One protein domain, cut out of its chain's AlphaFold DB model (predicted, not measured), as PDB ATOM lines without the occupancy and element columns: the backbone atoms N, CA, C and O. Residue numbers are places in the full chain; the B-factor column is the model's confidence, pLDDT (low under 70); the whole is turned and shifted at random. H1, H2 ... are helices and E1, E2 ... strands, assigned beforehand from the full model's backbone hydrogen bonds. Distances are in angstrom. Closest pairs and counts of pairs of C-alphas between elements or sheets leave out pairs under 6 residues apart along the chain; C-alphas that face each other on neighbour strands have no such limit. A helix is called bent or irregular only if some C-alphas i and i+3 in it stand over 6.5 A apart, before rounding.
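Overview. This is residues 68 to 143 of the 143 residues of an uncharacterized protein of Candidatus Uhrbacteria bacterium RIFCSPLOWO2_02_FULL_48_12 (UniProt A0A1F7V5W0). A small, strongly twisted sheet of three strands, E1, E2 and E3, has helices set round it in a loose arc: H3 packs on edge strand E1, H4 lies out at the rim, coming near the sheet with its first residue, Ile 123, close to Met 71 of E1, and H2 only grazes the sheet. The helices H1 to H4 touch no other helix, and residues 90 to 95, beyond the sheet, stick out free. The 76 printed residues hold three named strands and four named helices, in the order E1 E2 H1 H2 H3 H4 E3; the sheet's order is E1 - E2 - E3, all antiparallel, and the class is mixed, helices and strands. The whole is compact, with a radius of gyration of the C-alphas of 12.6 A, and spans 35 by 28 by 19 A.

Along the chain. E1 is residues 68 to 73, 15.7 A long, beginning at C-alpha 68 (0.585, 19.740, 41.351). E2, residues 76 to 82, measures 18.5 A, and E3, residues 132 to 137, 14.4 A, ending at C-alpha 137 (2.179, 7.592, 43.559). H1 is residues 87 to 90, 4.9 A. H2, residues 97 to 110, is 19.8 A long and only just irregular: C-alphas 105 and 108 are 6.7 A apart. H3, residues 112 to 120, 13.5 A, is irregular, with C-alphas 113 and 116 7.5 A apart. H4 is residues 123 to 129, 9.9 A.

Arrangement. E1 and E2 form a hairpin, antiparallel at 139 degrees; N 71 and O 78 are 2.9 A apart, within hydrogen-bond range. E2 and E3 are antiparallel at 146 degrees, with N 135 and O 79 at 2.8 A. H3 is on the sheet, over E1, at a height over the sheet of 8.8 A, and stands up from it at 58 degrees; the closest C-alphas of E1 and H3 are those of Met 71 and Ala 119, 4.9 A apart. H4 is on the sheet and only just over E3, where 3 of its C-alphas fall. H3 and H4 meet only through their link. H2 only grazes the sheet with residues 97 to 103. H2 and H3 are close but not clearly touching, Ile 108 and Leu 115 having the closest C-alphas at 7.5 A, with a steep tilt of 62 degrees, opposite ways. H1 is only just not on the sheet, with 4 pairs of C-alphas within 10 A; it and H2 are apart. O i to N i+4 pairs within hydrogen-bond range number 7 of 10 in H2, 3 of 5 in H3 and 2 of 3 in H4; H1 is too short for such a pair.

Size, cuts and confidence. The two C-alphas farthest apart are those of Asp 85 and Pro 143, 36.0 A. The printed part has no cut and no long link. Mean pLDDT of the printed part is 84.8; residues 87 to 88, 92 to 94 and 142 to 143 are under 70.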
ATOM      1  N   PHE A  68       0.068  20.974  40.788       86.56
ATOM      2  CA  PHE A  68       0.585  19.740  41.351       86.56
ATOM      3  C   PHE A  68       1.870  20.005  42.124       86.56
ATOM      4  O   PHE A  68       2.611  20.945  41.846       86.56
ATOM      5  N   GLU A  69       2.109  19.150  43.101       89.44
ATOM      6  CA  GLU A  69       3.305  19.166  43.925       89.44
ATOM      7  C   GLU A  69       3.748  17.724  44.165       89.44
ATOM      8  O   GLU A  69       2.909  16.812  44.178       89.44
ATOM      9  N   LEU A  70       5.049  17.508  44.350       92.31
ATOM     10  CA  LEU A  70       5.579  16.202  44.732       92.31
ATOM     11  C   LEU A  70       5.854  16.182  46.229       92.31
ATOM     12  O   LEU A  70       6.520  17.053  46.768       92.31
ATOM     13  N   MET A  71       5.353  15.152  46.903       93.94
ATOM     14  CA  MET A  71       5.643  14.908  48.311       93.94
ATOM     15  C   MET A  71       6.319  13.555  48.476       93.94
ATOM     16  O   MET A  71       5.814  12.542  47.982       93.94
ATOM     17  N   LYS A  72       7.425  13.520  49.221       93.19
ATOM     18  CA  LYS A  72       8.090  12.273  49.603       93.19
ATOM     19  C   LYS A  72       7.449  11.689  50.867       93.19
ATOM     20  O   LYS A  72       7.344  12.348  51.899       93.19
ATOM     21  N   ILE A  73       7.004  10.435  50.797       90.69
ATOM     22  CA  ILE A  73       6.419   9.680  51.915       90.69
ATOM     23  C   ILE A  73       6.984   8.262  51.869       90.69
ATOM     24  O   ILE A  73       6.810   7.559  50.876       90.69
ATOM     25  N   ASN A  74       7.651   7.818  52.939       90.44
ATOM     26  CA  ASN A  74       8.253   6.479  53.026       90.44
ATOM     27  C   ASN A  74       9.104   6.119  51.787       90.44
ATOM     28  O   ASN A  74       8.947   5.045  51.216       90.44
ATOM     29  N   GLN A  75       9.976   7.043  51.359       89.56
ATOM     30  CA  GLN A  75      10.857   6.921  50.179       89.56
ATOM     31  C   GLN A  75      10.158   6.873  48.810       89.56
ATOM     32  O   GLN A  75      10.826   6.736  47.790       89.56
ATOM     33  N   LYS A  76       8.837   7.036  48.765       93.44
ATOM     34  CA  LYS A  76       8.062   7.126  47.527       93.44
ATOM     35  C   LYS A  76       7.607   8.557  47.297       93.44
ATOM     36  O   LYS A  76       7.318   9.276  48.250       93.44
ATOM     37  N   PHE A  77       7.519   8.953  46.034       95.19
ATOM     38  CA  PHE A  77       7.027  10.267  45.644       95.19
ATOM     39  C   PHE A  77       5.554  10.175  45.269       95.19
ATOM     40  O   PHE A  77       5.137   9.254  44.567       95.19
ATOM     41  N   PHE A  78       4.764  11.132  45.733       95.50
ATOM     42  CA  PHE A  78       3.336  11.211  45.467       95.50
ATOM     43  C   PHE A  78       2.998  12.566  44.876       95.50
ATOM     44  O   PHE A  78       3.414  13.594  45.408       95.50
ATOM     45  N   TRP A  79       2.191  12.559  43.819       94.88
ATOM     46  CA  TRP A  79       1.540  13.766  43.344       94.88
ATOM     47  C   TRP A  79       0.447  14.166  44.318       94.88
ATOM     48  O   TRP A  79      -0.423  13.361  44.669       94.88
ATOM     49  N   ILE A  80       0.472  15.426  44.723       93.38
ATOM     50  CA  ILE A  80      -0.563  16.041  45.541       93.38
ATOM     51  C   ILE A  80      -1.082  17.304  44.858       93.38
ATOM     52  O   ILE A  80      -0.439  17.868  43.972       93.38
ATOM     53  N   ILE A  81      -2.220  17.785  45.336       89.06
ATOM     54  CA  ILE A  81      -2.676  19.157  45.121       89.06
ATOM     55  C   ILE A  81      -2.983  19.795  46.467       89.06
ATOM     56  O   ILE A  81      -3.546  19.165  47.366       89.06
ATOM     57  N   TRP A  82      -2.652  21.071  46.608       86.00
ATOM     58  CA  TRP A  82      -3.068  21.845  47.770       86.00
ATOM     59  C   TRP A  82      -4.547  22.227  47.641       86.00
ATOM     60  O   TRP A  82      -5.028  22.602  46.569       86.00
ATOM     61  N   ASN A  83      -5.283  22.170  48.749       84.12
ATOM     62  CA  ASN A  83      -6.655  22.659  48.840       84.12
ATOM     63  C   ASN A  83      -6.637  24.186  48.967       84.12
ATOM     64  O   ASN A  83      -6.801  24.763  50.044       84.12
ATOM     65  N   ILE A  84      -6.363  24.815  47.833       76.31
ATOM     66  CA  ILE A  84      -6.340  26.256  47.624       76.31
ATOM     67  C   ILE A  84      -7.438  26.646  46.633       76.31
ATOM     68  O   ILE A  84      -7.966  25.811  45.899       76.31
ATOM     69  N   ASP A  85      -7.782  27.931  46.589       70.38
ATOM     70  CA  ASP A  85      -8.772  28.468  45.651       70.38
ATOM     71  C   ASP A  85      -8.216  28.567  44.214       70.38
ATOM     72  O   ASP A  85      -8.073  29.647  43.647       70.38
ATOM     73  N   CYS A  86      -7.859  27.421  43.628       71.50
ATOM     74  CA  CYS A  86      -7.390  27.317  42.252       71.50
ATOM     75  C   CYS A  86      -8.490  26.711  41.356       71.50
ATOM     76  O   CYS A  86      -8.869  25.553  41.540       71.50
ATOM     77  N   PRO A  87      -9.011  27.456  40.361       66.56
ATOM     78  CA  PRO A  87      -9.995  26.953  39.397       66.56
ATOM     79  C   PRO A  87      -9.647  25.611  38.743       66.56
ATOM     80  O   PRO A  87     -10.541  24.804  38.488       66.56
ATOM     81  N   ILE A  88      -8.356  25.357  38.514       69.69
ATOM     82  CA  ILE A  88      -7.862  24.113  37.924       69.69
ATOM     83  C   ILE A  88      -8.169  22.910  38.828       69.69
ATOM     84  O   ILE A  88      -8.735  21.924  38.362       69.69
ATOM     85  N   THR A  89      -7.846  23.005  40.121       74.19
ATOM     86  CA  THR A  89      -8.073  21.924  41.094       74.19
ATOM     87  C   THR A  89      -9.538  21.822  41.517       74.19
ATOM     88  O   THR A  89     -10.004  20.756  41.911       74.19
ATOM     89  N   LYS A  90     -10.310  22.910  41.386       71.69
ATOM     90  CA  LYS A  90     -11.761  22.923  41.631       71.69
ATOM     91  C   LYS A  90     -12.576  22.252  40.529       71.69
ATOM     92  O   LYS A  90     -13.691  21.795  40.794       71.69
ATOM     93  N   ASN A  91     -12.059  22.188  39.303       71.50
ATOM     94  CA  ASN A  91     -12.734  21.496  38.215       71.50
ATOM     95  C   ASN A  91     -12.618  19.975  38.395       71.50
ATOM     96  O   ASN A  91     -11.744  19.336  37.823       71.50
ATOM     97  N   ARG A  92     -13.551  19.379  39.145       62.84
ATOM     98  CA  ARG A  92     -13.591  17.927  39.420       62.84
ATOM     99  C   ARG A  92     -13.789  17.034  38.186       62.84
ATOM    100  O   ARG A  92     -13.792  15.817  38.323       62.84
ATOM    101  N   ARG A  93     -14.005  17.611  36.999       59.69
ATOM    102  CA  ARG A  93     -14.043  16.879  35.721       59.69
ATOM    103  C   ARG A  93     -12.697  16.889  34.995       59.69
ATOM    104  O   ARG A  93     -12.598  16.291  33.928       59.69
ATOM    105  N   ALA A  94     -11.705  17.612  35.509       68.44
ATOM    106  CA  ALA A  94     -10.378  17.640  34.924       68.44
ATOM    107  C   ALA A  94      -9.710  16.276  35.131       68.44
ATOM    108  O   ALA A  94      -9.511  15.835  36.258       68.44
ATOM    109  N   ASP A  95      -9.379  15.618  34.027       78.94
ATOM    110  CA  ASP A  95      -8.518  14.445  34.049       78.94
ATOM    111  C   ASP A  95      -7.072  14.907  34.261       78.94
ATOM    112  O   ASP A  95      -6.471  15.521  33.375       78.94
ATOM    113  N   PHE A  96      -6.537  14.666  35.459       86.88
ATOM    114  CA  PHE A  96      -5.162  15.023  35.793       86.88
ATOM    115  C   PHE A  96      -4.137  14.044  35.218       86.88
ATOM    116  O   PHE A  96      -2.974  14.418  35.066       86.88
ATOM    117  N   GLU A  97      -4.538  12.820  34.862       88.75
ATOM    118  CA  GLU A  97      -3.595  11.725  34.614       88.75
ATOM    119  C   GLU A  97      -2.673  12.021  33.434       88.75
ATOM    120  O   GLU A  97      -1.462  11.806  33.520       88.75
ATOM    121  N   LYS A  98      -3.218  12.599  32.358       84.81
ATOM    122  CA  LYS A  98      -2.436  13.021  31.188       84.81
ATOM    123  C   LYS A  98      -1.310  13.988  31.571       84.81
ATOM    124  O   LYS A  98      -0.211  13.879  31.032       84.81
ATOM    125  N   TYR A  99      -1.564  14.912  32.498       82.94
ATOM    126  CA  TYR A  99      -0.570  15.900  32.924       82.94
ATOM    127  C   TYR A  99       0.467  15.281  33.840       82.94
ATOM    128  O   TYR A  99       1.653  15.453  33.582       82.94
ATOM    129  N   LEU A 100       0.039  14.519  34.850       90.56
ATOM    130  CA  LEU A 100       0.965  13.834  35.753       90.56
ATOM    131  C   LEU A 100       1.921  12.925  34.967       90.56
ATOM    132  O   LEU A 100       3.124  12.948  35.203       90.56
ATOM    133  N   THR A 101       1.398  12.218  33.962       90.75
ATOM    134  CA  THR A 101       2.193  11.376  33.055       90.75
ATOM    135  C   THR A 101       3.183  12.208  32.242       90.75
ATOM    136  O   THR A 101       4.366  11.897  32.185       90.75
ATOM    137  N   GLU A 102       2.740  13.323  31.658       85.81
ATOM    138  CA  GLU A 102       3.632  14.214  30.913       85.81
ATOM    139  C   GLU A 102       4.744  14.807  31.798       85.81
ATOM    140  O   GLU A 102       5.883  14.951  31.349       85.81
ATOM    141  N   HIS A 103       4.443  15.123  33.060       88.19
ATOM    142  CA  HIS A 103       5.432  15.621  34.017       88.19
ATOM    143  C   HIS A 103       6.464  14.542  34.342       88.19
ATOM    144  O   HIS A 103       7.661  14.824  34.353       88.19
ATOM    145  N   GLU A 104       6.017  13.308  34.543       92.62
ATOM    146  CA  GLU A 104       6.875  12.153  34.817       92.62
ATOM    147  C   GLU A 104       7.791  11.794  33.657       92.62
ATOM    148  O   GLU A 104       8.957  11.477  33.872       92.62
ATOM    149  N   GLU A 105       7.282  11.858  32.430       90.12
ATOM    150  CA  GLU A 105       8.043  11.480  31.241       90.12
ATOM    151  C   GLU A 105       8.997  12.581  30.780       90.12
ATOM    152  O   GLU A 105      10.069  12.287  30.253       90.12
ATOM    153  N   LYS A 106       8.605  13.851  30.935       84.44
ATOM    154  CA  LYS A 106       9.327  14.965  30.310       84.44
ATOM    155  C   LYS A 106      10.019  15.873  31.298       84.44
ATOM    156  O   LYS A 106      11.105  16.344  30.985       84.44
ATOM    157  N   LEU A 107       9.399  16.178  32.435       83.19
ATOM    158  CA  LEU A 107       9.934  17.166  33.371       83.19
ATOM    159  C   LEU A 107      10.818  16.513  34.425       83.19
ATOM    160  O   LEU A 107      11.965  16.925  34.549       83.19
ATOM    161  N   ILE A 108      10.330  15.480  35.117       88.69
ATOM    162  CA  ILE A 108      11.064  14.776  36.182       88.69
ATOM    163  C   ILE A 108      12.485  14.362  35.767       88.69
ATOM    164  O   ILE A 108      13.417  14.668  36.511       88.69
ATOM    165  N   PRO A 109      12.718  13.780  34.576       88.69
ATOM    166  CA  PRO A 109      14.066  13.383  34.173       88.69
ATOM    167  C   PRO A 109      15.061  14.547  34.066       88.69
ATOM    168  O   PRO A 109      16.259  14.331  34.192       88.69
ATOM    169  N   GLN A 110      14.590  15.781  33.847       82.31
ATOM    170  CA  GLN A 110      15.453  16.962  33.698       82.31
ATOM    171  C   GLN A 110      15.960  17.520  35.034       82.31
ATOM    172  O   GLN A 110      16.856  18.359  35.026       82.31
ATOM    173  N   PHE A 111      15.384  17.105  36.165       83.56
ATOM    174  CA  PHE A 111      15.786  17.586  37.491       83.56
ATOM    175  C   PHE A 111      15.821  16.467  38.539       83.56
ATOM    176  O   PHE A 111      15.742  16.736  39.734       83.56
ATOM    177  N   ILE A 112      15.956  15.212  38.099       85.19
ATOM    178  CA  ILE A 112      15.882  14.026  38.959       85.19
ATOM    179  C   ILE A 112      16.846  14.094  40.152       85.19
ATOM    180  O   ILE A 112      16.465  13.741  41.265       85.19
ATOM    181  N   ASP A 113      18.036  14.661  39.941       83.25
ATOM    182  CA  ASP A 113      19.077  14.843  40.961       83.25
ATOM    183  C   ASP A 113      18.674  15.823  42.077       83.25
ATOM    184  O   ASP A 113      19.254  15.814  43.158       83.25
ATOM    185  N   HIS A 114      17.670  16.661  41.827       85.81
ATOM    186  CA  HIS A 114      17.140  17.654  42.763       85.81
ATOM    187  C   HIS A 114      15.719  17.325  43.221       85.81
ATOM    188  O   HIS A 114      15.098  18.117  43.928       85.81
ATOM    189  N   LEU A 115      15.169  16.184  42.802       86.00
ATOM    190  CA  LEU A 115      13.773  15.854  43.046       86.00
ATOM    191  C   LEU A 115      13.473  15.634  44.533       86.00
ATOM    192  O   LEU A 115      12.396  15.994  45.001       86.00
ATOM    193  N   GLU A 116      14.412  15.049  45.273       88.56
ATOM    194  CA  GLU A 116      14.271  14.873  46.719       88.56
ATOM    195  C   GLU A 116      14.249  16.219  47.442       88.56
ATOM    196  O   GLU A 116      13.286  16.508  48.149       88.56
ATOM    197  N   ASP A 117      15.241  17.071  47.176       85.62
ATOM    198  CA  ASP A 117      15.308  18.420  47.744       85.62
ATOM    199  C   ASP A 117      14.048  19.225  47.415       85.62
ATOM    200  O   ASP A 117      13.514  19.928  48.271       85.62
ATOM    201  N   TYR A 118      13.550  19.096  46.183       85.25
ATOM    202  CA  TYR A 118      12.306  19.705  45.736       85.25
ATOM    203  C   TYR A 118      11.099  19.197  46.533       85.25
ATOM    204  O   TYR A 118      10.339  19.995  47.074       85.25
ATOM    205  N   ALA A 119      10.941  17.877  46.650       88.69
ATOM    206  CA  ALA A 119       9.800  17.266  47.327       88.69
ATOM    207  C   ALA A 119       9.805  17.470  48.847       88.69
ATOM    208  O   ALA A 119       8.783  17.234  49.485       88.69
ATOM    209  N   ASP A 120      10.929  17.884  49.428       85.69
ATOM    210  CA  ASP A 120      11.028  18.282  50.833       85.69
ATOM    211  C   ASP A 120      10.956  19.811  51.004       85.69
ATOM    212  O   ASP A 120      10.666  20.318  52.099       85.69
ATOM    213  N   PHE A 121      11.165  20.576  49.928       82.06
ATOM    214  CA  PHE A 121      11.185  22.030  49.958       82.06
ATOM    215  C   PHE A 121       9.832  22.584  50.405       82.06
ATOM    216  O   PHE A 121       8.817  22.506  49.719       82.06
ATOM    217  N   ARG A 122       9.819  23.188  51.598       77.69
ATOM    218  CA  ARG A 122       8.666  23.888  52.196       77.69
ATOM    219  C   ARG A 122       7.416  23.035  52.426       77.69
ATOM    220  O   ARG A 122       6.419  23.577  52.904       77.69
ATOM    221  N   ILE A 123       7.457  21.720  52.220       86.00
ATOM    222  CA  ILE A 123       6.304  20.839  52.455       86.00
ATOM    223  C   ILE A 123       5.753  20.982  53.875       86.00
ATOM    224  O   ILE A 123       4.544  21.117  54.055       86.00
ATOM    225  N   GLU A 124       6.613  21.026  54.892       88.06
ATOM    226  CA  GLU A 124       6.171  21.163  56.286       88.06
ATOM    227  C   GLU A 124       5.588  22.547  56.603       88.06
ATOM    228  O   GLU A 124       4.694  22.677  57.442       88.06
ATOM    229  N   GLU A 125       6.056  23.596  55.924       85.19
ATOM    230  CA  GLU A 125       5.454  24.930  56.010       85.19
ATOM    231  C   GLU A 125       4.055  24.921  55.379       85.19
ATOM    232  O   GLU A 125       3.087  25.391  55.984       85.19
ATOM    233  N   LEU A 126       3.931  24.335  54.187       84.81
ATOM    234  CA  LEU A 126       2.687  24.290  53.428       84.81
ATOM    235  C   LEU A 126       1.636  23.389  54.084       84.81
ATOM    236  O   LEU A 126       0.486  23.808  54.180       84.81
ATOM    237  N   LYS A 127       2.012  22.235  54.653       89.94
ATOM    238  CA  LYS A 127       1.111  21.352  55.426       89.94
ATOM    239  C   LYS A 127       0.468  22.046  56.623       89.94
ATOM    240  O   LYS A 127      -0.681  21.766  56.954       89.94
ATOM    241  N   LYS A 128       1.191  22.957  57.285       89.00
ATOM    242  CA  LYS A 128       0.648  23.740  58.410       89.00
ATOM    243  C   LYS A 128      -0.378  24.771  57.952       89.00
ATOM    244  O   LYS A 128      -1.237  25.168  58.737       89.00
ATOM    245  N   LYS A 129      -0.268  25.230  56.704       84.69
ATOM    246  CA  LYS A 129      -1.064  26.332  56.161       84.69
ATOM    247  C   LYS A 129      -2.246  25.866  55.313       84.69
ATOM    248  O   LYS A 129      -3.291  26.513  55.316       84.69
ATOM    249  N   TYR A 130      -2.090  24.759  54.600       85.50
ATOM    250  CA  TYR A 130      -3.041  24.258  53.624       85.50
ATOM    251  C   TYR A 130      -3.283  22.765  53.834       85.50
ATOM    252  O   TYR A 130      -2.364  21.991  54.094       85.50
ATOM    253  N   LYS A 131      -4.539  22.343  53.664       90.12
ATOM    254  CA  LYS A 131      -4.845  20.921  53.464       90.12
ATOM    255  C   LYS A 131      -4.375  20.509  52.071       90.12
ATOM    256  O   LYS A 131      -4.288  21.358  51.187       90.12
ATOM    257  N   TYR A 132      -4.139  19.225  51.859       92.25
ATOM    258  CA  TYR A 132      -3.811  18.680  50.545       92.25
ATOM    259  C   TYR A 132      -4.624  17.422  50.259       92.25
ATOM    260  O   TYR A 132      -5.133  16.771  51.174       92.25
ATOM    261  N   GLU A 133      -4.742  17.108  48.980       92.19
ATOM    262  CA  GLU A 133      -5.270  15.851  48.470       92.19
ATOM    263  C   GLU A 133      -4.130  15.107  47.781       92.19
ATOM    264  O   GLU A 133      -3.399  15.683  46.977       92.19
ATOM    265  N   MET A 134      -3.962  13.833  48.125       94.38
ATOM    266  CA  MET A 134      -3.034  12.951  47.431       94.38
ATOM    267  C   MET A 134      -3.726  12.386  46.197       94.38
ATOM    268  O   MET A 134      -4.793  11.791  46.318       94.38
ATOM    269  N   LEU A 135      -3.109  12.557  45.031       93.31
ATOM    270  CA  LEU A 135      -3.648  12.068  43.767       93.31
ATOM    271  C   LEU A 135      -3.223  10.619  43.527       93.31
ATOM    272  O   LEU A 135      -4.064   9.727  43.442       93.31
ATOM    273  N   ARG A 136      -1.908  10.378  43.428       95.12
ATOM    274  CA  ARG A 136      -1.324   9.038  43.262       95.12
ATOM    275  C   ARG A 136       0.182   9.022  43.504       95.12
ATOM    276  O   ARG A 136       0.832  10.063  43.496       95.12
ATOM    277  N   GLU A 137       0.734   7.819  43.648       96.31
ATOM    278  CA  GLU A 137       2.179   7.592  43.559       96.31
ATOM    279  C   GLU A 137       2.682   8.020  42.173       96.31
ATOM    280  O   GLU A 137       2.036   7.742  41.152       96.31
ATOM    281  N   ALA A 138       3.803   8.735  42.149       94.88
ATOM    282  CA  ALA A 138       4.447   9.200  40.937       94.88
ATOM    283  C   ALA A 138       5.211   8.047  40.263       94.88
ATOM    284  O   ALA A 138       5.850   7.228  40.921       94.88
ATOM    285  N   ARG A 139       5.105   7.954  38.938       94.19
ATOM    286  CA  ARG A 139       5.586   6.839  38.117       94.19
ATOM    287  C   ARG A 139       6.696   7.315  37.194       94.19
ATOM    288  O   ARG A 139       6.471   7.624  36.031       94.19
ATOM    289  N   PHE A 140       7.912   7.346  37.706       86.94
ATOM    290  CA  PHE A 140       9.098   7.669  36.923       86.94
ATOM    291  C   PHE A 140      10.229   6.721  37.305       86.94
ATOM    292  O   PHE A 140      10.219   6.110  38.375       86.94
ATOM    293  N   LYS A 141      11.195   6.556  36.404       74.81
ATOM    294  CA  LYS A 141      12.384   5.755  36.689       74.81
ATOM    295  C   LYS A 141      13.407   6.653  37.367       74.81
ATOM    296  O   LYS A 141      13.852   7.625  36.763       74.81
ATOM    297  N   LEU A 142      13.746   6.328  38.611       63.94
ATOM    298  CA  LEU A 142      14.975   6.825  39.216       63.94
ATOM    299  C   LEU A 142      16.161   6.152  38.495       63.94
ATOM    300  O   LEU A 142      16.034   4.968  38.155       63.94
ATOM    301  N   PRO A 143      17.234   6.897  38.182       57.12
ATOM    302  CA  PRO A 143      18.448   6.337  37.591       57.12
ATOM    303  C   PRO A 143      19.115   5.288  38.490       57.12
ATOM    304  O   PRO A 143      18.931   5.344  39.728       57.12
TER     305      PRO A 143